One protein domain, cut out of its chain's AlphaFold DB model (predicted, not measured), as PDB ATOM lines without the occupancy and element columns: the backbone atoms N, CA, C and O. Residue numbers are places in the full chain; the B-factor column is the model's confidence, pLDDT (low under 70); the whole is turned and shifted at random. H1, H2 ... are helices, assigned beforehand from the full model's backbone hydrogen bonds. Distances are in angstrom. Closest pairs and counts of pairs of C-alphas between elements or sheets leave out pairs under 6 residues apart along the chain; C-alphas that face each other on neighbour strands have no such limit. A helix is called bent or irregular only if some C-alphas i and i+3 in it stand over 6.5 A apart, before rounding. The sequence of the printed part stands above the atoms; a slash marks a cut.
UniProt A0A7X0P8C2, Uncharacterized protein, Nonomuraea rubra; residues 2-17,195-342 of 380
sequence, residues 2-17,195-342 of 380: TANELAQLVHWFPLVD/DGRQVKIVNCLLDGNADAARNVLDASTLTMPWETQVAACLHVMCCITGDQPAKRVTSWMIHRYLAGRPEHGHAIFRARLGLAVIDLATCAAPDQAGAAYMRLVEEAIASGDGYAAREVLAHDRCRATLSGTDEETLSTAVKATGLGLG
ATOM      1  N   THR A   2      10.334 -16.096 -16.400       83.12
ATOM      2  CA  THR A   2      10.058 -17.479 -16.821       83.12
ATOM      3  C   THR A   2      10.363 -17.682 -18.307       83.12
ATOM      4  O   THR A   2      10.387 -16.730 -19.085       83.12
ATOM      5  N   ALA A   3      10.542 -18.937 -18.732       82.69
ATOM      6  CA  ALA A   3      10.710 -19.264 -20.151       82.69
ATOM      7  C   ALA A   3       9.503 -18.824 -21.004       82.69
ATOM      8  O   ALA A   3       9.677 -18.412 -22.147       82.69
ATOM      9  N   ASN A   4       8.291 -18.867 -20.437       84.31
ATOM     10  CA  ASN A   4       7.072 -18.439 -21.121       84.31
ATOM     11  C   ASN A   4       7.004 -16.910 -21.283       84.31
ATOM     12  O   ASN A   4       6.657 -16.420 -22.351       84.31
ATOM     13  N   GLU A   5       7.394 -16.154 -20.254       86.75
ATOM     14  CA  GLU A   5       7.512 -14.690 -20.340       86.75
ATOM     15  C   GLU A   5       8.561 -14.280 -21.378       86.75
ATOM     16  O   GLU A   5       8.307 -13.409 -22.203       86.75
ATOM     17  N   LEU A   6       9.721 -14.946 -21.400       89.12
ATOM     18  CA  LEU A   6      10.741 -14.667 -22.407       89.12
ATOM     19  C   LEU A   6      10.249 -15.019 -23.818       89.12
ATOM     20  O   LEU A   6      10.451 -14.225 -24.734       89.12
ATOM     21  N   ALA A   7       9.556 -16.149 -23.997       87.56
ATOM     22  CA  ALA A   7       8.933 -16.519 -25.271       87.56
ATOM     23  C   ALA A   7       7.952 -15.437 -25.766       87.56
ATOM     24  O   ALA A   7       7.973 -15.074 -26.944       87.56
ATOM     25  N   GLN A   8       7.158 -14.869 -24.853       87.81
ATOM     26  CA  GLN A   8       6.273 -13.735 -25.128       87.81
ATOM     27  C   GLN A   8       7.017 -12.427 -25.400       87.81
ATOM     28  O   GLN A   8       6.469 -11.570 -26.067       87.81
ATOM     29  N   LEU A   9       8.252 -12.220 -24.952       92.25
ATOM     30  CA  LEU A   9       9.002 -11.008 -25.311       92.25
ATOM     31  C   LEU A   9       9.706 -11.154 -26.664       92.25
ATOM     32  O   LEU A   9       9.731 -10.219 -27.465       92.25
ATOM     33  N   VAL A  10      10.249 -12.338 -26.956       94.69
ATOM     34  CA  VAL A  10      11.039 -12.551 -28.175       94.69
ATOM     35  C   VAL A  10      10.188 -12.670 -29.440       94.69
ATOM     36  O   VAL A  10      10.718 -12.471 -30.530       94.69
ATOM     37  N   HIS A  11       8.882 -12.943 -29.332       92.00
ATOM     38  CA  HIS A  11       7.991 -13.122 -30.491       92.00
ATOM     39  C   HIS A  11       7.854 -11.877 -31.391       92.00
ATOM     40  O   HIS A  11       7.429 -11.993 -32.549       92.00
ATOM     41  N   TRP A  12       8.195 -10.695 -30.864       94.38
ATOM     42  CA  TRP A  12       8.253  -9.451 -31.629       94.38
ATOM     43  C   TRP A  12       9.406  -9.443 -32.632       94.38
ATOM     44  O   TRP A  12       9.320  -8.785 -33.669       94.38
ATOM     45  N   PHE A  13      10.475 -10.185 -32.349       96.06
ATOM     46  CA  PHE A  13      11.695 -10.195 -33.141       96.06
ATOM     47  C   PHE A  13      11.643 -11.292 -34.220       96.06
ATOM     48  O   PHE A  13      11.026 -12.332 -34.006       96.06
ATOM     49  N   PRO A  14      12.300 -11.098 -35.378       96.62
ATOM     50  CA  PRO A  14      13.042  -9.900 -35.763       96.62
ATOM     51  C   PRO A  14      12.136  -8.711 -36.141       96.62
ATOM     52  O   PRO A  14      11.205  -8.842 -36.937       96.62
ATOM     53  N   LEU A  15      12.471  -7.528 -35.622       95.75
ATOM     54  CA  LEU A  15      11.875  -6.244 -35.989       95.75
ATOM     55  C   LEU A  15      12.782  -5.550 -37.002       95.75
ATOM     56  O   LEU A  15      13.815  -4.994 -36.641       95.75
ATOM     57  N   VAL A  16      12.407  -5.589 -38.277       93.62
ATOM     58  CA  VAL A  16      13.133  -4.893 -39.345       93.62
ATOM     59  C   VAL A  16      12.204  -3.887 -39.981       93.62
ATOM     60  O   VAL A  16      11.100  -4.243 -40.406       93.62
ATOM     61  N   ASP A  17      12.677  -2.653 -40.060       91.44
ATOM     62  CA  ASP A  17      11.926  -1.578 -40.671       91.44
ATOM     63  C   ASP A  17      11.896  -1.755 -42.190       91.44
ATOM     64  O   ASP A  17      12.909  -1.624 -42.881       91.44
ATOM     65  N   ASP A 195      17.488  -9.372 -39.721       96.19
ATOM     66  CA  ASP A 195      16.834 -10.585 -39.212       96.19
ATOM     67  C   ASP A 195      17.836 -11.562 -38.540       96.19
ATOM     68  O   ASP A 195      17.657 -11.933 -37.380       96.19
ATOM     69  N   GLY A 196      18.949 -11.906 -39.204       97.56
ATOM     70  CA  GLY A 196      19.921 -12.877 -38.679       97.56
ATOM     71  C   GLY A 196      20.702 -12.427 -37.438       97.56
ATOM     72  O   GLY A 196      20.947 -13.233 -36.539       97.56
ATOM     73  N   ARG A 197      21.061 -11.140 -37.334       98.19
ATOM     74  CA  ARG A 197      21.759 -10.610 -36.147       98.19
ATOM     75  C   ARG A 197      20.835 -10.616 -34.932       98.19
ATOM     76  O   ARG A 197      21.260 -11.014 -33.850       98.19
ATOM     77  N   GLN A 198      19.570 -10.241 -35.126       98.50
ATOM     78  CA  GLN A 198      18.555 -10.285 -34.072       98.50
ATOM     79  C   GLN A 198      18.276 -11.725 -33.619       98.50
ATOM     80  O   GLN A 198      18.257 -11.981 -32.419       98.50
ATOM     81  N   VAL A 199      18.162 -12.683 -34.549       98.50
ATOM     82  CA  VAL A 199      18.017 -14.118 -34.227       98.50
ATOM     83  C   VAL A 199      19.184 -14.636 -33.387       98.50
ATOM     84  O   VAL A 199      18.956 -15.380 -32.432       98.50
ATOM     85  N   LYS A 200      20.423 -14.228 -33.692       98.62
ATOM     86  CA  LYS A 200      21.597 -14.590 -32.884       98.62
ATOM     87  C   LYS A 200      21.492 -14.065 -31.453       98.62
ATOM     88  O   LYS A 200      21.694 -14.832 -30.518       98.62
ATOM     89  N   ILE A 201      21.145 -12.788 -31.284       98.56
ATOM     90  CA  ILE A 201      20.980 -12.168 -29.959       98.56
ATOM     91  C   ILE A 201      19.873 -12.880 -29.173       98.56
ATOM     92  O   ILE A 201      20.084 -13.259 -28.025       98.56
ATOM     93  N   VAL A 202      18.718 -13.117 -29.801       98.25
ATOM     94  CA  VAL A 202      17.582 -13.799 -29.167       98.25
ATOM     95  C   VAL A 202      17.932 -15.226 -28.749       98.25
ATOM     96  O   VAL A 202      17.590 -15.618 -27.640       98.25
ATOM     97  N   ASN A 203      18.649 -15.997 -29.572       98.12
ATOM     98  CA  ASN A 203      19.078 -17.342 -29.174       98.12
ATOM     99  C   ASN A 203      19.995 -17.312 -27.945       98.12
ATOM    100  O   ASN A 203      19.797 -18.111 -27.037       98.12
ATOM    101  N   CYS A 204      20.929 -16.356 -27.858       97.88
ATOM    102  CA  CYS A 204      21.737 -16.190 -26.649       97.88
ATOM    103  C   CYS A 204      20.868 -15.926 -25.408       97.88
ATOM    104  O   CYS A 204      21.129 -16.505 -24.358       97.88
ATOM    105  N   LEU A 205      19.823 -15.100 -25.526       97.00
ATOM    106  CA  LEU A 205      18.882 -14.839 -24.430       97.00
ATOM    107  C   LEU A 205      18.073 -16.085 -24.051       97.00
ATOM    108  O   LEU A 205      17.929 -16.380 -22.868       97.00
ATOM    109  N   LEU A 206      17.577 -16.837 -25.038       95.75
ATOM    110  CA  LEU A 206      16.821 -18.077 -24.820       95.75
ATOM    111  C   LEU A 206      17.665 -19.181 -24.170       95.75
ATOM    112  O   LEU A 206      17.134 -19.977 -23.402       95.75
ATOM    113  N   ASP A 207      18.972 -19.201 -24.432       94.81
ATOM    114  CA  ASP A 207      19.929 -20.092 -23.769       94.81
ATOM    115  C   ASP A 207      20.414 -19.542 -22.405       94.81
ATOM    116  O   ASP A 207      21.318 -20.107 -21.791       94.81
ATOM    117  N   GLY A 208      19.836 -18.437 -21.913       93.94
ATOM    118  CA  GLY A 208      20.174 -17.825 -20.622       93.94
ATOM    119  C   GLY A 208      21.510 -17.073 -20.602       93.94
ATOM    120  O   GLY A 208      21.981 -16.673 -19.541       93.94
ATOM    121  N   ASN A 209      22.136 -16.856 -21.759       96.12
ATOM    122  CA  ASN A 209      23.437 -16.207 -21.884       96.12
ATOM    123  C   ASN A 209      23.290 -14.724 -22.267       96.12
ATOM    124  O   ASN A 209      23.551 -14.307 -23.402       96.12
ATOM    125  N   ALA A 210      22.862 -13.916 -21.293       96.44
ATOM    126  CA  ALA A 210      22.663 -12.477 -21.466       96.44
ATOM    127  C   ALA A 210      23.956 -11.723 -21.834       96.44
ATOM    128  O   ALA A 210      23.904 -10.763 -22.606       96.44
ATOM    129  N   ASP A 211      25.115 -12.171 -21.345       97.38
ATOM    130  CA  ASP A 211      26.406 -11.552 -21.662       97.38
ATOM    131  C   ASP A 211      26.805 -11.794 -23.123       97.38
ATOM    132  O   ASP A 211      27.231 -10.867 -23.813       97.38
ATOM    133  N   ALA A 212      26.603 -13.008 -23.649       98.19
ATOM    134  CA  ALA A 212      26.814 -13.277 -25.069       98.19
ATOM    135  C   ALA A 212      25.852 -12.467 -25.947       98.19
ATOM    136  O   ALA A 212      26.277 -11.900 -26.956       98.19
ATOM    137  N   ALA A 213      24.580 -12.357 -25.546       98.38
ATOM    138  CA  ALA A 213      23.598 -11.526 -26.238       98.38
ATOM    139  C   ALA A 213      24.059 -10.058 -26.305       98.38
ATOM    140  O   ALA A 213      24.037  -9.445 -27.377       98.38
ATOM    141  N   ARG A 214      24.555  -9.524 -25.183       98.12
ATOM    142  CA  ARG A 214      25.087  -8.162 -25.084       98.12
ATOM    143  C   ARG A 214      26.333  -7.958 -25.934       98.12
ATOM    144  O   ARG A 214      26.377  -7.000 -26.692       98.12
ATOM    145  N   ASN A 215      27.283  -8.887 -25.905       98.31
ATOM    146  CA  ASN A 215      28.484  -8.814 -26.738       98.31
ATOM    147  C   ASN A 215      28.141  -8.766 -28.236       98.31
ATOM    148  O   ASN A 215      28.742  -8.008 -28.997       98.31
ATOM    149  N   VAL A 216      27.153  -9.554 -28.680       98.50
ATOM    150  CA  VAL A 216      26.682  -9.511 -30.072       98.50
ATOM    151  C   VAL A 216      26.006  -8.172 -30.379       98.50
ATOM    152  O   VAL A 216      26.239  -7.622 -31.459       98.50
ATOM    153  N   LEU A 217      25.199  -7.641 -29.458       98.38
ATOM    154  CA  LEU A 217      24.545  -6.341 -29.603       98.38
ATOM    155  C   LEU A 217      25.565  -5.194 -29.685       98.38
ATOM    156  O   LEU A 217      25.510  -4.426 -30.639       98.38
ATOM    157  N   ASP A 218      26.528  -5.136 -28.766       98.00
ATOM    158  CA  ASP A 218      27.567  -4.099 -28.695       98.00
ATOM    159  C   ASP A 218      28.490  -4.123 -29.924       98.00
ATOM    160  O   ASP A 218      28.936  -3.083 -30.400       98.00
ATOM    161  N   ALA A 219      28.726  -5.307 -30.496       98.00
ATOM    162  CA  ALA A 219      29.472  -5.465 -31.741       98.00
ATOM    163  C   ALA A 219      28.634  -5.195 -33.011       98.00
ATOM    164  O   ALA A 219      29.093  -5.513 -34.114       98.00
ATOM    165  N   SER A 220      27.384  -4.729 -32.894       98.25
ATOM    166  CA  SER A 220      26.520  -4.433 -34.047       98.25
ATOM    167  C   SER A 220      26.746  -3.011 -34.563       98.25
ATOM    168  O   SER A 220      26.943  -2.073 -33.796       98.25
ATOM    169  N   THR A 221      26.684  -2.834 -35.881       97.56
ATOM    170  CA  THR A 221      26.779  -1.520 -36.529       97.56
ATOM    171  C   THR A 221      25.379  -0.938 -36.687       97.56
ATOM    172  O   THR A 221      24.575  -1.459 -37.455       97.56
ATOM    173  N   LEU A 222      25.089   0.138 -35.955       96.94
ATOM    174  CA  LEU A 222      23.795   0.824 -35.980       96.94
ATOM    175  C   LEU A 222      23.923   2.092 -36.828       96.94
ATOM    176  O   LEU A 222      24.464   3.095 -36.369       96.94
ATOM    177  N   THR A 223      23.456   2.045 -38.071       95.25
ATOM    178  CA  THR A 223      23.510   3.186 -39.001       95.25
ATOM    179  C   THR A 223      22.156   3.849 -39.202       95.25
ATOM    180  O   THR A 223      22.104   5.028 -39.540       95.25
ATOM    181  N   MET A 224      21.062   3.118 -38.980       93.62
ATOM    182  CA  MET A 224      19.705   3.610 -39.199       93.62
ATOM    183  C   MET A 224      18.991   3.933 -37.873       93.62
ATOM    184  O   MET A 224      19.194   3.241 -36.868       93.62
ATOM    185  N   PRO A 225      18.091   4.938 -37.842       93.12
ATOM    186  CA  PRO A 225      17.342   5.289 -36.632       93.12
ATOM    187  C   PRO A 225      16.523   4.133 -36.047       93.12
ATOM    188  O   PRO A 225      16.400   4.014 -34.825       93.12
ATOM    189  N   TRP A 226      15.968   3.270 -36.899       94.88
ATOM    190  CA  TRP A 226      15.202   2.104 -36.462       94.88
ATOM    191  C   TRP A 226      16.093   1.043 -35.799       94.88
ATOM    192  O   TRP A 226      15.678   0.448 -34.805       94.88
ATOM    193  N   GLU A 227      17.340   0.861 -36.260       96.94
ATOM    194  CA  GLU A 227      18.289  -0.085 -35.655       96.94
ATOM    195  C   GLU A 227      18.597   0.321 -34.213       96.94
ATOM    196  O   GLU A 227      18.649  -0.524 -33.328       96.94
ATOM    197  N   THR A 228      18.716   1.625 -33.949       96.69
ATOM    198  CA  THR A 228      18.934   2.143 -32.588       96.69
ATOM    199  C   THR A 228      17.740   1.867 -31.667       96.69
ATOM    200  O   THR A 228      17.922   1.570 -30.487       96.69
ATOM    201  N   GLN A 229      16.513   1.943 -32.186       97.31
ATOM    202  CA  GLN A 229      15.303   1.657 -31.406       97.31
ATOM    203  C   GLN A 229      15.172   0.159 -31.097       97.31
ATOM    204  O   GLN A 229      14.894  -0.220 -29.959       97.31
ATOM    205  N   VAL A 230      15.450  -0.699 -32.081       98.06
ATOM    206  CA  VAL A 230      15.477  -2.159 -31.903       98.06
ATOM    207  C   VAL A 230      16.602  -2.573 -30.949       98.06
ATOM    208  O   VAL A 230      16.380  -3.394 -30.058       98.06
ATOM    209  N   ALA A 231      17.784  -1.958 -31.062       98.38
ATOM    210  CA  ALA A 231      18.898  -2.162 -30.138       98.38
ATOM    211  C   ALA A 231      18.509  -1.834 -28.691       98.38
ATOM    212  O   ALA A 231      18.854  -2.588 -27.786       98.38
ATOM    213  N   ALA A 232      17.760  -0.749 -28.463       98.12
ATOM    214  CA  ALA A 232      17.287  -0.392 -27.128       98.12
ATOM    215  C   ALA A 232      16.363  -1.465 -26.530       98.12
ATOM    216  O   ALA A 232      16.510  -1.809 -25.357       98.12
ATOM    217  N   CYS A 233      15.479  -2.048 -27.346       98.38
ATOM    218  CA  CYS A 233      14.613  -3.153 -26.930       98.38
ATOM    219  C   CYS A 233      15.427  -4.410 -26.572       98.38
ATOM    220  O   CYS A 233      15.256  -4.987 -25.498       98.38
ATOM    221  N   LEU A 234      16.375  -4.798 -27.434       98.31
ATOM    222  CA  LEU A 234      17.276  -5.933 -27.192       98.31
ATOM    223  C   LEU A 234      18.142  -5.724 -25.941       98.31
ATOM    224  O   LEU A 234      18.375  -6.668 -25.189       98.31
ATOM    225  N   HIS A 235      18.584  -4.491 -25.677       98.12
ATOM    226  CA  HIS A 235      19.372  -4.157 -24.492       98.12
ATOM    227  C   HIS A 235      18.563  -4.330 -23.199       98.12
ATOM    228  O   HIS A 235      19.062  -4.915 -22.239       98.12
ATOM    229  N   VAL A 236      17.299  -3.885 -23.182       97.69
ATOM    230  CA  VAL A 236      16.388  -4.121 -22.050       97.69
ATOM    231  C   VAL A 236      16.199  -5.621 -21.816       97.69
ATOM    232  O   VAL A 236      16.341  -6.068 -20.679       97.69
ATOM    233  N   MET A 237      15.991  -6.420 -22.871       96.44
ATOM    234  CA  MET A 237      15.909  -7.883 -22.735       96.44
ATOM    235  C   MET A 237      17.188  -8.502 -22.159       96.44
ATOM    236  O   MET A 237      17.098  -9.388 -21.308       96.44
ATOM    237  N   CYS A 238      18.372  -8.024 -22.559       97.00
ATOM    238  CA  CYS A 238      19.636  -8.470 -21.968       97.00
ATOM    239  C   CYS A 238      19.694  -8.164 -20.463       97.00
ATOM    240  O   CYS A 238      20.163  -8.995 -19.692       97.00
ATOM    241  N   CYS A 239      19.221  -6.993 -20.023       95.31
ATOM    242  CA  CYS A 239      19.179  -6.653 -18.599       95.31
ATOM    243  C   CYS A 239      18.195  -7.530 -17.816       95.31
ATOM    244  O   CYS A 239      18.578  -8.052 -16.777       95.31
ATOM    245  N   ILE A 240      16.971  -7.727 -18.325       93.38
ATOM    246  CA  ILE A 240      15.955  -8.566 -17.666       93.38
ATOM    247  C   ILE A 240      16.440 -10.019 -17.551       93.38
ATOM    248  O   ILE A 240      16.280 -10.638 -16.508       93.38
ATOM    249  N   THR A 241      17.039 -10.564 -18.614       92.31
ATOM    250  CA  THR A 241      17.503 -11.964 -18.644       92.31
ATOM    251  C   THR A 241      18.747 -12.184 -17.786       92.31
ATOM    252  O   THR A 241      18.930 -13.263 -17.240       92.31
ATOM    253  N   GLY A 242      19.609 -11.172 -17.668       91.38
ATOM    254  CA  GLY A 242      20.818 -11.226 -16.845       91.38
ATOM    255  C   GLY A 242      20.618 -10.781 -15.394       91.38
ATOM    256  O   GLY A 242      21.614 -10.486 -14.740       91.38
ATOM    257  N   ASP A 243      19.372 -10.641 -14.926       88.31
ATOM    258  CA  ASP A 243      19.012 -10.142 -13.588       88.31
ATOM    259  C   ASP A 243      19.680  -8.796 -13.218       88.31
ATOM    260  O   ASP A 243      20.007  -8.514 -12.063       88.31
ATOM    261  N   GLN A 244      19.882  -7.925 -14.212       89.31
ATOM    262  CA  GLN A 244      20.464  -6.596 -14.024       89.31
ATOM    263  C   GLN A 244      19.377  -5.523 -13.878       89.31
ATOM    264  O   GLN A 244      18.316  -5.621 -14.502       89.31
ATOM    265  N   PRO A 245      19.637  -4.428 -13.134       89.81
ATOM    266  CA  PRO A 245      18.687  -3.327 -13.004       89.81
ATOM    267  C   PRO A 245      18.287  -2.728 -14.361       89.81
ATOM    268  O   PRO A 245      19.065  -2.028 -15.010       89.81
ATOM    269  N   ALA A 246      17.039  -2.959 -14.774       92.38
ATOM    270  CA  ALA A 246      16.553  -2.564 -16.094       92.38
ATOM    271  C   ALA A 246      15.851  -1.190 -16.125       92.38
ATOM    272  O   ALA A 246      15.599  -0.656 -17.204       92.38
ATOM    273  N   LYS A 247      15.551  -0.563 -14.975       92.69
ATOM    274  CA  LYS A 247      14.718   0.660 -14.924       92.69
ATOM    275  C   LYS A 247      15.273   1.810 -15.774       92.69
ATOM    276  O   LYS A 247      14.555   2.380 -16.587       92.69
ATOM    277  N   ARG A 248      16.569   2.124 -15.643       93.94
ATOM    278  CA  ARG A 248      17.209   3.226 -16.390       93.94
ATOM    279  C   ARG A 248      17.264   2.957 -17.897       93.94
ATOM    280  O   ARG A 248      16.997   3.862 -18.684       93.94
ATOM    281  N   VAL A 249      17.612   1.732 -18.294       95.94
ATOM    282  CA  VAL A 249      17.674   1.349 -19.715       95.94
ATOM    283  C   VAL A 249      16.278   1.288 -20.338       95.94
ATOM    284  O   VAL A 249      16.112   1.693 -21.484       95.94
ATOM    285  N   THR A 250      15.260   0.916 -19.559       97.50
ATOM    286  CA  THR A 250      13.846   0.957 -19.960       97.50
ATOM    287  C   THR A 250      13.381   2.389 -20.208       97.50
ATOM    288  O   THR A 250      12.816   2.671 -21.262       97.50
ATOM    289  N   SER A 251      13.707   3.331 -19.311       97.19
ATOM    290  CA  SER A 251      13.412   4.754 -19.531       97.19
ATOM    291  C   SER A 251      14.062   5.287 -20.813       97.19
ATOM    292  O   SER A 251      13.453   6.060 -21.549       97.19
ATOM    293  N   TRP A 252      15.293   4.856 -21.108       96.56
ATOM    294  CA  TRP A 252      15.989   5.242 -22.335       96.56
ATOM    295  C   TRP A 252      15.357   4.627 -23.591       96.56
ATOM    296  O   TRP A 252      15.187   5.335 -24.581       96.56
ATOM    297  N   MET A 253      14.953   3.353 -23.550       98.25
ATOM    298  CA  MET A 253      14.208   2.694 -24.632       98.25
ATOM    299  C   MET A 253      12.901   3.431 -24.944       98.25
ATOM    300  O   MET A 253      12.646   3.756 -26.103       98.25
ATOM    301  N   ILE A 254      12.114   3.765 -23.916       98.25
ATOM    302  CA  ILE A 254      10.870   4.532 -24.072       98.25
ATOM    303  C   ILE A 254      11.170   5.903 -24.682       98.25
ATOM    304  O   ILE A 254      10.558   6.279 -25.677       98.25
ATOM    305  N   HIS A 255      12.158   6.630 -24.155       97.00
ATOM    306  CA  HIS A 255      12.552   7.927 -24.708       97.00
ATOM    307  C   HIS A 255      12.938   7.828 -26.192       97.00
ATOM    308  O   HIS A 255      12.528   8.666 -26.991       97.00
ATOM    309  N   ARG A 256      13.697   6.797 -26.587       96.12
ATOM    310  CA  ARG A 256      14.078   6.558 -27.988       96.12
ATOM    311  C   ARG A 256      12.865   6.301 -28.878       96.12
ATOM    312  O   ARG A 256      12.816   6.844 -29.978       96.12
ATOM    313  N   TYR A 257      11.898   5.517 -28.408       97.19
ATOM    314  CA  TYR A 257      10.651   5.273 -29.131       97.19
ATOM    315  C   TYR A 257       9.832   6.559 -29.325       97.19
ATOM    316  O   TYR A 257       9.409   6.839 -30.450       97.19
ATOM    317  N   LEU A 258       9.682   7.362 -28.263       96.81
ATOM    318  CA  LEU A 258       8.949   8.636 -28.271       96.81
ATOM    319  C   LEU A 258       9.628   9.724 -29.119       96.81
ATOM    320  O   LEU A 258       8.949  10.575 -29.688       96.81
ATOM    321  N   ALA A 259      10.962   9.714 -29.192       95.06
ATOM    322  CA  ALA A 259      11.736  10.637 -30.022       95.06
ATOM    323  C   ALA A 259      11.723  10.256 -31.513       95.06
ATOM    324  O   ALA A 259      12.007  11.102 -32.365       95.06
ATOM    325  N   GLY A 260      11.421   8.993 -31.831       90.69
ATOM    326  CA  GLY A 260      11.257   8.523 -33.202       90.69
ATOM    327  C   GLY A 260      10.055   9.182 -33.876       90.69
ATOM    328  O   GLY A 260       9.010   9.367 -33.256       90.69
ATOM    329  N   ARG A 261      10.201   9.537 -35.153       84.44
ATOM    330  CA  ARG A 261       9.109  10.092 -35.959       84.44
ATOM    331  C   ARG A 261       8.528   9.001 -36.858       84.44
ATOM    332  O   ARG A 261       9.311   8.304 -37.500       84.44
ATOM    333  N   PRO A 262       7.197   8.851 -36.924       81.81
ATOM    334  CA  PRO A 262       6.567   8.000 -37.922       81.81
ATOM    335  C   PRO A 262       6.907   8.481 -39.333       81.81
ATOM    336  O   PRO A 262       6.716   9.653 -39.656       81.81
ATOM    337  N   GLU A 263       7.394   7.570 -40.166       85.19
ATOM    338  CA  GLU A 263       7.612   7.805 -41.592       85.19
ATOM    339  C   GLU A 263       6.485   7.155 -42.403       85.19
ATOM    340  O   GLU A 263       5.935   6.113 -42.027       85.19
ATOM    341  N   HIS A 264       6.113   7.784 -43.520       82.06
ATOM    342  CA  HIS A 264       5.047   7.279 -44.381       82.06
ATOM    343  C   HIS A 264       5.410   5.894 -44.928       82.06
ATOM    344  O   HIS A 264       6.496   5.701 -45.463       82.06
ATOM    345  N   GLY A 265       4.499   4.931 -44.791       85.38
ATOM    346  CA  GLY A 265       4.738   3.536 -45.160       85.38
ATOM    347  C   GLY A 265       5.445   2.684 -44.096       85.38
ATOM    348  O   GLY A 265       5.719   1.509 -44.330       85.38
ATOM    349  N   HIS A 266       5.705   3.225 -42.902       90.94
ATOM    350  CA  HIS A 266       6.362   2.503 -41.802       90.94
ATOM    351  C   HIS A 266       5.436   2.259 -40.593       90.94
ATOM    352  O   HIS A 266       5.886   1.819 -39.531       90.94
ATOM    353  N   ALA A 267       4.126   2.492 -40.749       91.88
ATOM    354  CA  ALA A 267       3.134   2.416 -39.671       91.88
ATOM    355  C   ALA A 267       3.100   1.044 -38.971       91.88
ATOM    356  O   ALA A 267       3.133   0.977 -37.745       91.88
ATOM    357  N   ILE A 268       3.136  -0.063 -39.725       91.31
ATOM    358  CA  ILE A 268       3.154  -1.416 -39.141       91.31
ATOM    359  C   ILE A 268       4.420  -1.691 -38.315       91.31
ATOM    360  O   ILE A 268       4.350  -2.334 -37.269       91.31
ATOM    361  N   PHE A 269       5.582  -1.215 -38.775       94.12
ATOM    362  CA  PHE A 269       6.832  -1.366 -38.034       94.12
ATOM    363  C   PHE A 269       6.762  -0.562 -36.736       94.12
ATOM    364  O   PHE A 269       7.051  -1.104 -35.671       94.12
ATOM    365  N   ARG A 270       6.308   0.694 -36.816       95.25
ATOM    366  CA  ARG A 270       6.113   1.563 -35.651       95.25
ATOM    367  C   ARG A 270       5.142   0.967 -34.639       95.25
ATOM    368  O   ARG A 270       5.459   0.978 -33.452       95.25
ATOM    369  N   ALA A 271       4.030   0.390 -35.095       95.56
ATOM    370  CA  ALA A 271       3.065  -0.270 -34.226       95.56
ATOM    371  C   ALA A 271       3.702  -1.444 -33.468       95.56
ATOM    372  O   ALA A 271       3.684  -1.471 -32.241       95.56
ATOM    373  N   ARG A 272       4.365  -2.365 -34.179       96.38
ATOM    374  CA  ARG A 272       5.036  -3.525 -33.562       96.38
ATOM    375  C   ARG A 272       6.182  -3.146 -32.638       96.38
ATOM    376  O   ARG A 272       6.359  -3.770 -31.598       96.38
ATOM    377  N   LEU A 273       6.952  -2.123 -32.998       97.50
ATOM    378  CA  LEU A 273       7.988  -1.582 -32.127       97.50
ATOM    379  C   LEU A 273       7.377  -0.997 -30.846       97.50
ATOM    380  O   LEU A 273       7.890  -1.265 -29.765       97.50
ATOM    381  N   GLY A 274       6.284  -0.237 -30.951       97.38
ATOM    382  CA  GLY A 274       5.566   0.303 -29.795       97.38
ATOM    383  C   GLY A 274       5.036  -0.797 -28.875       97.38
ATOM    384  O   GLY A 274       5.235  -0.724 -27.666       97.38
ATOM    385  N   LEU A 275       4.450  -1.854 -29.442       97.50
ATOM    386  CA  LEU A 275       3.993  -3.028 -28.691       97.50
ATOM    387  C   LEU A 275       5.151  -3.738 -27.971       97.50
ATOM    388  O   LEU A 275       5.070  -3.971 -26.767       97.50
ATOM    389  N   ALA A 276       6.279  -3.957 -28.655       97.75
ATOM    390  CA  ALA A 276       7.481  -4.514 -28.034       97.75
ATOM    391  C   ALA A 276       8.004  -3.637 -26.882       97.75
ATOM    392  O   ALA A 276       8.367  -4.147 -25.822       97.75
ATOM    393  N   VAL A 277       8.016  -2.311 -27.059       97.81
ATOM    394  CA  VAL A 277       8.400  -1.344 -26.016       97.81
ATOM    395  C   VAL A 277       7.458  -1.425 -24.815       97.81
ATOM    396  O   VAL A 277       7.937  -1.399 -23.683       97.81
ATOM    397  N   ILE A 278       6.145  -1.537 -25.034       96.62
ATOM    398  CA  ILE A 278       5.135  -1.644 -23.968       96.62
ATOM    399  C   ILE A 278       5.309  -2.941 -23.178       96.62
ATOM    400  O   ILE A 278       5.317  -2.902 -21.944       96.62
ATOM    401  N   ASP A 279       5.493  -4.074 -23.851       95.81
ATOM    402  CA  ASP A 279       5.674  -5.367 -23.186       95.81
ATOM    403  C   ASP A 279       6.960  -5.405 -22.360       95.81
ATOM    404  O   ASP A 279       6.946  -5.786 -21.184       95.81
ATOM    405  N   LEU A 280       8.063  -4.916 -22.933       96.12
ATOM    406  CA  LEU A 280       9.343  -4.809 -22.237       96.12
ATOM    407  C   LEU A 280       9.272  -3.841 -21.058       96.12
ATOM    408  O   LEU A 280       9.752  -4.164 -19.970       96.12
ATOM    409  N   ALA A 281       8.649  -2.675 -21.242       95.62
ATOM    410  CA  ALA A 281       8.462  -1.708 -20.170       95.62
ATOM    411  C   ALA A 281       7.598  -2.280 -19.050       95.62
ATOM    412  O   ALA A 281       7.934  -2.116 -17.884       95.62
ATOM    413  N   THR A 282       6.533  -3.011 -19.374       93.19
ATOM    414  CA  THR A 282       5.683  -3.606 -18.342       93.19
ATOM    415  C   THR A 282       6.400  -4.716 -17.576       93.19
ATOM    416  O   THR A 282       6.119  -4.921 -16.402       93.19
ATOM    417  N   CYS A 283       7.342  -5.422 -18.204       91.81
ATOM    418  CA  CYS A 283       8.169  -6.406 -17.512       91.81
ATOM    419  C   CYS A 283       9.227  -5.745 -16.605       91.81
ATOM    420  O   CYS A 283       9.405  -6.158 -15.461       91.81
ATOM    421  N   ALA A 284       9.916  -4.705 -17.087       92.81
ATOM    422  CA  ALA A 284      11.077  -4.119 -16.406       92.81
ATOM    423  C   ALA A 284      10.777  -2.920 -15.488       92.81
ATOM    424  O   ALA A 284      11.494  -2.698 -14.510       92.81
ATOM    425  N   ALA A 285       9.784  -2.101 -15.832       92.12
ATOM    426  CA  ALA A 285       9.399  -0.881 -15.122       92.12
ATOM    427  C   ALA A 285       7.924  -0.516 -15.422       92.12
ATOM    428  O   ALA A 285       7.666   0.403 -16.212       92.12
ATOM    429  N   PRO A 286       6.947  -1.229 -14.818       89.56
ATOM    430  CA  PRO A 286       5.521  -1.072 -15.129       89.56
ATOM    431  C   PRO A 286       5.002   0.367 -15.019       89.56
ATOM    432  O   PRO A 286       4.131   0.773 -15.785       89.56
ATOM    433  N   ASP A 287       5.574   1.160 -14.111       91.31
ATOM    434  CA  ASP A 287       5.248   2.570 -13.883       91.31
ATOM    435  C   ASP A 287       5.572   3.485 -15.081       91.31
ATOM    436  O   ASP A 287       5.116   4.624 -15.122       91.31
ATOM    437  N   GLN A 288       6.341   3.008 -16.066       91.31
ATOM    438  CA  GLN A 288       6.832   3.817 -17.187       91.31
ATOM    439  C   GLN A 288       6.125   3.540 -18.523       91.31
ATOM    440  O   GLN A 288       6.274   4.326 -19.458       91.31
ATOM    441  N   ALA A 289       5.341   2.463 -18.636       92.88
ATOM    442  CA  ALA A 289       4.768   2.023 -19.915       92.88
ATOM    443  C   ALA A 289       3.716   2.992 -20.498       92.88
ATOM    444  O   ALA A 289       3.530   3.043 -21.716       92.88
ATOM    445  N   GLY A 290       3.061   3.798 -19.652       93.38
ATOM    446  CA  GLY A 290       1.922   4.639 -20.046       93.38
ATOM    447  C   GLY A 290       2.221   5.641 -21.167       93.38
ATOM    448  O   GLY A 290       1.402   5.818 -22.063       93.38
ATOM    449  N   ALA A 291       3.408   6.257 -21.182       93.56
ATOM    450  CA  ALA A 291       3.762   7.220 -22.229       93.56
ATOM    451  C   ALA A 291       3.940   6.555 -23.606       93.56
ATOM    452  O   ALA A 291       3.535   7.118 -24.622       93.56
ATOM    453  N   ALA A 292       4.525   5.351 -23.643       95.75
ATOM    454  CA  ALA A 292       4.662   4.579 -24.877       95.75
ATOM    455  C   ALA A 292       3.294   4.114 -25.394       95.75
ATOM    456  O   ALA A 292       3.046   4.180 -26.594       95.75
ATOM    457  N   TYR A 293       2.400   3.719 -24.482       95.81
ATOM    458  CA  TYR A 293       1.023   3.364 -24.808       95.81
ATOM    459  C   TYR A 293       0.265   4.519 -25.477       95.81
ATOM    460  O   TYR A 293      -0.228   4.351 -26.591       95.81
ATOM    461  N   MET A 294       0.236   5.701 -24.849       94.88
ATOM    462  CA  MET A 294      -0.447   6.872 -25.415       94.88
ATOM    463  C   MET A 294       0.091   7.215 -26.805       94.88
ATOM    464  O   MET A 294      -0.681   7.404 -27.742       94.88
ATOM    465  N   ARG A 295       1.421   7.203 -26.964       96.00
ATOM    466  CA  ARG A 295       2.050   7.471 -28.258       96.00
ATOM    467  C   ARG A 295       1.659   6.451 -29.327       96.00
ATOM    468  O   ARG A 295       1.401   6.844 -30.458       96.00
ATOM    469  N   LEU A 296       1.631   5.163 -28.991       96.62
ATOM    470  CA  LEU A 296       1.260   4.108 -29.933       96.62
ATOM    471  C   LEU A 296      -0.168   4.306 -30.459       96.62
ATOM    472  O   LEU A 296      -0.389   4.203 -31.663       96.62
ATOM    473  N   VAL A 297      -1.118   4.599 -29.567       96.38
ATOM    474  CA  VAL A 297      -2.525   4.815 -29.939       96.38
ATOM    475  C   VAL A 297      -2.668   6.067 -30.806       96.38
ATOM    476  O   VAL A 297      -3.276   5.995 -31.872       96.38
ATOM    477  N   GLU A 298      -2.039   7.180 -30.413       95.38
ATOM    478  CA  GLU A 298      -2.016   8.419 -31.201       95.38
ATOM    479  C   GLU A 298      -1.439   8.197 -32.607       95.38
ATOM    480  O   GLU A 298      -2.037   8.627 -33.594       95.38
ATOM    481  N   GLU A 299      -0.299   7.504 -32.724       94.88
ATOM    482  CA  GLU A 299       0.331   7.205 -34.017       94.88
ATOM    483  C   GLU A 299      -0.540   6.285 -34.881       94.88
ATOM    484  O   GLU A 299      -0.671   6.522 -36.083       94.88
ATOM    485  N   ALA A 300      -1.158   5.259 -34.287       93.88
ATOM    486  CA  ALA A 300      -2.034   4.341 -35.005       93.88
ATOM    487  C   ALA A 300      -3.268   5.068 -35.562       93.88
ATOM    488  O   ALA A 300      -3.545   4.950 -36.757       93.88
ATOM    489  N   ILE A 301      -3.942   5.885 -34.745       94.06
ATOM    490  CA  ILE A 301      -5.087   6.704 -35.175       94.06
ATOM    491  C   ILE A 301      -4.665   7.702 -36.258       94.06
ATOM    492  O   ILE A 301      -5.285   7.751 -37.320       94.06
ATOM    493  N   ALA A 302      -3.593   8.466 -36.029       92.62
ATOM    494  CA  ALA A 302      -3.141   9.497 -36.964       92.62
ATOM    495  C   ALA A 302      -2.692   8.926 -38.317       92.62
ATOM    496  O   ALA A 302      -2.805   9.603 -39.338       92.62
ATOM    497  N   SER A 303      -2.179   7.692 -38.338       90.31
ATOM    498  CA  SER A 303      -1.765   7.033 -39.579       90.31
ATOM    499  C   SER A 303      -2.937   6.625 -40.473       90.31
ATOM    500  O   SER A 303      -2.756   6.529 -41.686       90.31
ATOM    501  N   GLY A 304      -4.106   6.333 -39.887       87.75
ATOM    502  CA  GLY A 304      -5.233   5.708 -40.586       87.75
ATOM    503  C   GLY A 304      -4.934   4.315 -41.163       87.75
ATOM    504  O   GLY A 304      -5.749   3.780 -41.908       87.75
ATOM    505  N   ASP A 305      -3.777   3.720 -40.855       89.31
ATOM    506  CA  ASP A 305      -3.326   2.470 -41.457       89.31
ATOM    507  C   ASP A 305      -4.007   1.265 -40.789       89.31
ATOM    508  O   ASP A 305      -3.835   1.006 -39.592       89.31
ATOM    509  N   GLY A 306      -4.762   0.491 -41.575       90.44
ATOM    510  CA  GLY A 306      -5.506  -0.663 -41.065       90.44
ATOM    511  C   GLY A 306      -4.625  -1.740 -40.422       90.44
ATOM    512  O   GLY A 306      -5.055  -2.393 -39.470       90.44
ATOM    513  N   TYR A 307      -3.380  -1.927 -40.877       89.44
ATOM    514  CA  TYR A 307      -2.477  -2.890 -40.245       89.44
ATOM    515  C   TYR A 307      -2.013  -2.409 -38.879       89.44
ATOM    516  O   TYR A 307      -2.019  -3.202 -37.937       89.44
ATOM    517  N   ALA A 308      -1.621  -1.139 -38.763       93.00
ATOM    518  CA  ALA A 308      -1.235  -0.562 -37.479       93.00
ATOM    519  C   ALA A 308      -2.395  -0.637 -36.476       93.00
ATOM    520  O   ALA A 308      -2.211  -1.134 -35.364       93.00
ATOM    521  N   ALA A 309      -3.603  -0.249 -36.900       94.50
ATOM    522  CA  ALA A 309      -4.802  -0.330 -36.073       94.50
ATOM    523  C   ALA A 309      -5.111  -1.766 -35.618       94.50
ATOM    524  O   ALA A 309      -5.384  -2.000 -34.439       94.50
ATOM    525  N   ARG A 310      -4.995  -2.752 -36.519       93.56
ATOM    526  CA  ARG A 310      -5.208  -4.167 -36.187       93.56
ATOM    527  C   ARG A 310      -4.206  -4.686 -35.158       93.56
ATOM    528  O   ARG A 310      -4.608  -5.432 -34.277       93.56
ATOM    529  N   GLU A 311      -2.925  -4.330 -35.262       94.38
ATOM    530  CA  GLU A 311      -1.908  -4.782 -34.298       94.38
ATOM    531  C   GLU A 311      -2.197  -4.222 -32.893       94.38
ATOM    532  O   GLU A 311      -2.096  -4.961 -31.918       94.38
ATOM    533  N   VAL A 312      -2.640  -2.960 -32.785       96.12
ATOM    534  CA  VAL A 312      -3.047  -2.356 -31.500       96.12
ATOM    535  C   VAL A 312      -4.290  -3.041 -30.923       96.12
ATOM    536  O   VAL A 312      -4.301  -3.386 -29.743       96.12
ATOM    537  N   LEU A 313      -5.318  -3.278 -31.743       96.06
ATOM    538  CA  LEU A 313      -6.564  -3.932 -31.315       96.06
ATOM    539  C   LEU A 313      -6.377  -5.408 -30.946       96.06
ATOM    540  O   LEU A 313      -7.081  -5.916 -30.075       96.06
ATOM    541  N   ALA A 314      -5.448  -6.104 -31.606       94.00
ATOM    542  CA  ALA A 314      -5.140  -7.507 -31.335       94.00
ATOM    543  C   ALA A 314      -4.281  -7.704 -30.075       94.00
ATOM    544  O   ALA A 314      -4.096  -8.837 -29.639       94.00
ATOM    545  N   HIS A 315      -3.739  -6.629 -29.501       94.62
ATOM    546  CA  HIS A 315      -2.892  -6.707 -28.324       94.62
ATOM    547  C   HIS A 315      -3.706  -6.532 -27.036       94.62
ATOM    548  O   HIS A 315      -4.140  -5.423 -26.717       94.62
ATOM    549  N   ASP A 316      -3.870  -7.610 -26.263       91.06
ATOM    550  CA  ASP A 316      -4.757  -7.673 -25.087       91.06
ATOM    551  C   ASP A 316      -4.576  -6.504 -24.106       91.06
ATOM    552  O   ASP A 316      -5.548  -5.890 -23.665       91.06
ATOM    553  N   ARG A 317      -3.325  -6.150 -23.784       87.75
ATOM    554  CA  ARG A 317      -3.026  -5.062 -22.833       87.75
ATOM    555  C   ARG A 317      -3.369  -3.690 -23.390       87.75
ATOM    556  O   ARG A 317      -3.821  -2.821 -22.645       87.75
ATOM    557  N   CYS A 318      -3.141  -3.496 -24.688       90.88
ATOM    558  CA  CYS A 318      -3.515  -2.249 -25.335       90.88
ATOM    559  C   CYS A 318      -5.031  -2.136 -25.356       90.88
ATOM    560  O   CYS A 318      -5.565  -1.147 -24.868       90.88
ATOM    561  N   ARG A 319      -5.714  -3.192 -25.803       90.81
ATOM    562  CA  ARG A 319      -7.171  -3.238 -25.862       90.81
ATOM    563  C   ARG A 319      -7.833  -2.962 -24.513       90.81
ATOM    564  O   ARG A 319      -8.768  -2.178 -24.458       90.81
ATOM    565  N   ALA A 320      -7.310  -3.527 -23.426       90.06
ATOM    566  CA  ALA A 320      -7.823  -3.288 -22.075       90.06
ATOM    567  C   ALA A 320      -7.693  -1.827 -21.593       90.06
ATOM    568  O   ALA A 320      -8.346  -1.448 -20.623       90.06
ATOM    569  N   THR A 321      -6.849  -1.021 -22.243       89.81
ATOM    570  CA  THR A 321      -6.552   0.368 -21.858       89.81
ATOM    571  C   THR A 321      -7.141   1.384 -22.850       89.81
ATOM    572  O   THR A 321      -7.049   2.592 -22.621       89.81
ATOM    573  N   LEU A 322      -7.715   0.941 -23.977       94.38
ATOM    574  CA  LEU A 322      -8.277   1.842 -24.988       94.38
ATOM    575  C   LEU A 322      -9.504   2.564 -24.433       94.38
ATOM    576  O   LEU A 322     -10.330   1.977 -23.733       94.38
ATOM    577  N   SER A 323      -9.640   3.849 -24.769       94.81
ATOM    578  CA  SER A 323     -10.927   4.518 -24.603       94.81
ATOM    579  C   SER A 323     -11.924   3.963 -25.626       94.81
ATOM    580  O   SER A 323     -11.525   3.494 -26.693       94.81
ATOM    581  N   GLY A 324     -13.227   4.046 -25.334       94.19
ATOM    582  CA  GLY A 324     -14.256   3.598 -26.282       94.19
ATOM    583  C   GLY A 324     -14.152   4.300 -27.643       94.19
ATOM    584  O   GLY A 324     -14.298   3.657 -28.678       94.19
ATOM    585  N   THR A 325     -13.810   5.592 -27.643       95.69
ATOM    586  CA  THR A 325     -13.598   6.385 -28.864       95.69
ATOM    587  C   THR A 325     -12.375   5.916 -29.655       95.69
ATOM    588  O   THR A 325     -12.436   5.833 -30.883       95.69
ATOM    589  N   ASP A 326     -11.268   5.589 -28.981       96.69
ATOM    590  CA  ASP A 326     -10.058   5.097 -29.651       96.69
ATOM    591  C   ASP A 326     -10.283   3.695 -30.230       96.69
ATOM    592  O   ASP A 326      -9.923   3.441 -31.380       96.69
ATOM    593  N   GLU A 327     -10.927   2.795 -29.472       96.62
ATOM    594  CA  GLU A 327     -11.286   1.456 -29.957       96.62
ATOM    595  C   GLU A 327     -12.212   1.544 -31.177       96.62
ATOM    596  O   GLU A 327     -11.979   0.847 -32.167       96.62
ATOM    597  N   GLU A 328     -13.219   2.423 -31.159       96.44
ATOM    598  CA  GLU A 328     -14.128   2.638 -32.290       96.44
ATOM    599  C   GLU A 328     -13.398   3.204 -33.516       96.44
ATOM    600  O   GLU A 328     -13.602   2.723 -34.635       96.44
ATOM    601  N   THR A 329     -12.505   4.174 -33.315       96.25
ATOM    602  CA  THR A 329     -11.728   4.800 -34.396       96.25
ATOM    603  C   THR A 329     -10.804   3.789 -35.070       96.25
ATOM    604  O   THR A 329     -10.836   3.626 -36.292       96.25
ATOM    605  N   LEU A 330     -10.026   3.045 -34.278       95.69
ATOM    606  CA  LEU A 330      -9.145   1.994 -34.787       95.69
ATOM    607  C   LEU A 330      -9.950   0.872 -35.457       95.69
ATOM    608  O   LEU A 330      -9.576   0.399 -36.530       95.69
ATOM    609  N   SER A 331     -11.081   0.471 -34.871       95.19
ATOM    610  CA  SER A 331     -11.946  -0.569 -35.443       95.19
ATOM    611  C   SER A 331     -12.539  -0.136 -36.780       95.19
ATOM    612  O   SER A 331     -12.641  -0.946 -37.703       95.19
ATOM    613  N   THR A 332     -12.909   1.137 -36.905       93.81
ATOM    614  CA  THR A 332     -13.401   1.723 -38.156       93.81
ATOM    615  C   THR A 332     -12.311   1.720 -39.222       93.81
ATOM    616  O   THR A 332     -12.577   1.293 -40.345       93.81
ATOM    617  N   ALA A 333     -11.074   2.087 -38.867       92.19
ATOM    618  CA  ALA A 333      -9.934   2.013 -39.780       92.19
ATOM    619  C   ALA A 333      -9.682   0.572 -40.267       92.19
ATOM    620  O   ALA A 333      -9.557   0.337 -41.467       92.19
ATOM    621  N   VAL A 334      -9.697  -0.424 -39.371       93.69
ATOM    622  CA  VAL A 334      -9.562  -1.841 -39.762       93.69
ATOM    623  C   VAL A 334     -10.681  -2.259 -40.719       93.69
ATOM    624  O   VAL A 334     -10.395  -2.805 -41.787       93.69
ATOM    625  N   LYS A 335     -11.942  -1.963 -40.382       92.12
ATOM    626  CA  LYS A 335     -13.108  -2.332 -41.201       92.12
ATOM    627  C   LYS A 335     -13.074  -1.700 -42.591       92.12
ATOM    628  O   LYS A 335     -13.297  -2.412 -43.564       92.12
ATOM    629  N   ALA A 336     -12.751  -0.409 -42.695       91.44
ATOM    630  CA  ALA A 336     -12.691   0.310 -43.972       91.44
ATOM    631  C   ALA A 336     -11.678  -0.307 -44.950       91.44
ATOM    632  O   ALA A 336     -11.871  -0.299 -46.160       91.44
ATOM    633  N   THR A 337     -10.601  -0.891 -44.429       90.56
ATOM    634  CA  THR A 337      -9.558  -1.517 -45.255       90.56
ATOM    635  C   THR A 337      -9.875  -2.957 -45.675       90.56
ATOM    636  O   THR A 337      -9.125  -3.567 -46.442       90.56
ATOM    637  N   GLY A 338     -10.982  -3.511 -45.173       90.75
ATOM    638  CA  GLY A 338     -11.416  -4.876 -45.440       90.75
ATOM    639  C   GLY A 338     -10.666  -5.952 -44.653       90.75
ATOM    640  O   GLY A 338     -10.910  -7.131 -44.891       90.75
ATOM    641  N   LEU A 339      -9.763  -5.591 -43.731       90.19
ATOM    642  CA  LEU A 339      -8.872  -6.546 -43.067       90.19
ATOM    643  C   LEU A 339      -9.630  -7.617 -42.279       90.19
ATOM    644  O   LEU A 339     -10.282  -7.328 -41.279       90.19
ATOM    645  N   GLY A 340      -9.461  -8.873 -42.689       85.75
ATOM    646  CA  GLY A 340      -9.993 -10.045 -41.998       85.75
ATOM    647  C   GLY A 340     -11.515 -10.174 -42.029       85.75
ATOM    648  O   GLY A 340     -12.049 -10.932 -41.226       85.75
ATOM    649  N   LEU A 341     -12.219  -9.466 -42.922       88.62
ATOM    650  CA  LEU A 341     -13.685  -9.544 -43.015       88.62
ATOM    651  C   LEU A 341     -14.206 -10.911 -43.491       88.62
ATOM    652  O   LEU A 341     -15.385 -11.204 -43.326       88.62
ATOM    653  N   GLY A 342     -13.353 -11.726 -44.110       90.94
ATOM    654  CA  GLY A 342     -13.710 -12.998 -44.740       90.94
ATOM    655  C   GLY A 342     -14.443 -12.843 -46.075       90.94
ATOM    656  O   GLY A 342     -14.730 -13.840 -46.729       90.94
TER     657      GLY A 342
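AT A GLANCE: This is residues 2 to 17 and 195 to 342 of the 380 residues of an uncharacterized protein of Nonomuraea rubra (UniProt A0A7X0P8C2). Four helices, H4 to H7, make an up-and-down bundle in the middle; H2 and H3 pack on its H4 side, and H8 and H10 pack on its H6 and H7 side. Most of these helices lie nearly side by side, and the short H1 only just reaches H2 and H6. The printed part has 164 residues, with ten named helices, H1 to H10 in chain order, and no named strand; its class is all helix. It is compact, with a radius of gyration of the C-alphas of 15.8 A, and spans 46 by 32 by 30 A.

IN THESE COORDINATES: H1 is residues 3 to 10, beginning at C-alpha 3 (10.710, -19.264, -20.151). After the cut come H2, residues 195 to 206, 16.2 A long, and H3, residues 210 to 218. H4 is residues 225 to 241, 24.9 A, and H5 residues 247 to 259, 18.3 A. H6, residues 267 to 284, measures 25.4 A from C-alpha 267 at (3.134, 2.416, -39.671). H7, residues 286 to 303, measures 26.8 A and is irregular: C-alphas 287 and 290 are 7.3 A apart. H8 is residues 306 to 313, H9 residues 316 to 319, and H10 residues 324 to 336, 18.1 A, ending at C-alpha 336 (-12.691, 0.310, -43.972).

HOW THE PARTS SIT: H1 only just touches H2, with 3 pairs of C-alphas within 8 A, closest Val 10 and Val 202 at 6.7 A. H2 and H3 form a helical hairpin, with the C-alphas of Ile 201 and Ala 213 closest at 4.6 A. H3 touches H4, closest C-alphas Ala 210 and Cys 238 at 5.0 A. In the bundle, each helix runs against the one before it: H4 touches H5 at a shallow tilt of 19 degrees, closest C-alphas Ala 232 and Met 253 at 5.0 A. H6, the hub, touches five helices; its closest C-alphas with H7 are Ala 281 and Ala 289, 5.3 A, opposite ways at 10 degrees. H6 touches H8 with residues 267 to 275 alone, closest C-alphas Ile 268 and Ala 308 at 4.8 A. H8 touches H10, closest C-alphas Gly 306 and Val 334 at 4.4 A, at a tilt of 36 degrees, only just steep. H9 and H8 only just touch, and only at the corner, with 3 pairs of C-alphas within 8 A, closest Leu 313 and Arg 319 at 5.5 A. H3 and H10 are apart. Every O i to N i+4 pair is within hydrogen-bond range in H1 to H6, H8 and H10; in H7 it is 11 of 14, and H9 is too short for such a pair.

THE WHOLE: The C-alphas farthest apart, Asp 211 and Ala 336, are 46.6 A apart. Residues 18 to 194 are not printed, and C-alphas 17 and 195 are 10.4 A apart across that cut. Of the links that are printed whole, none is long. The mean pLDDT of the printed part is 94.0, and no printed residue is under 70.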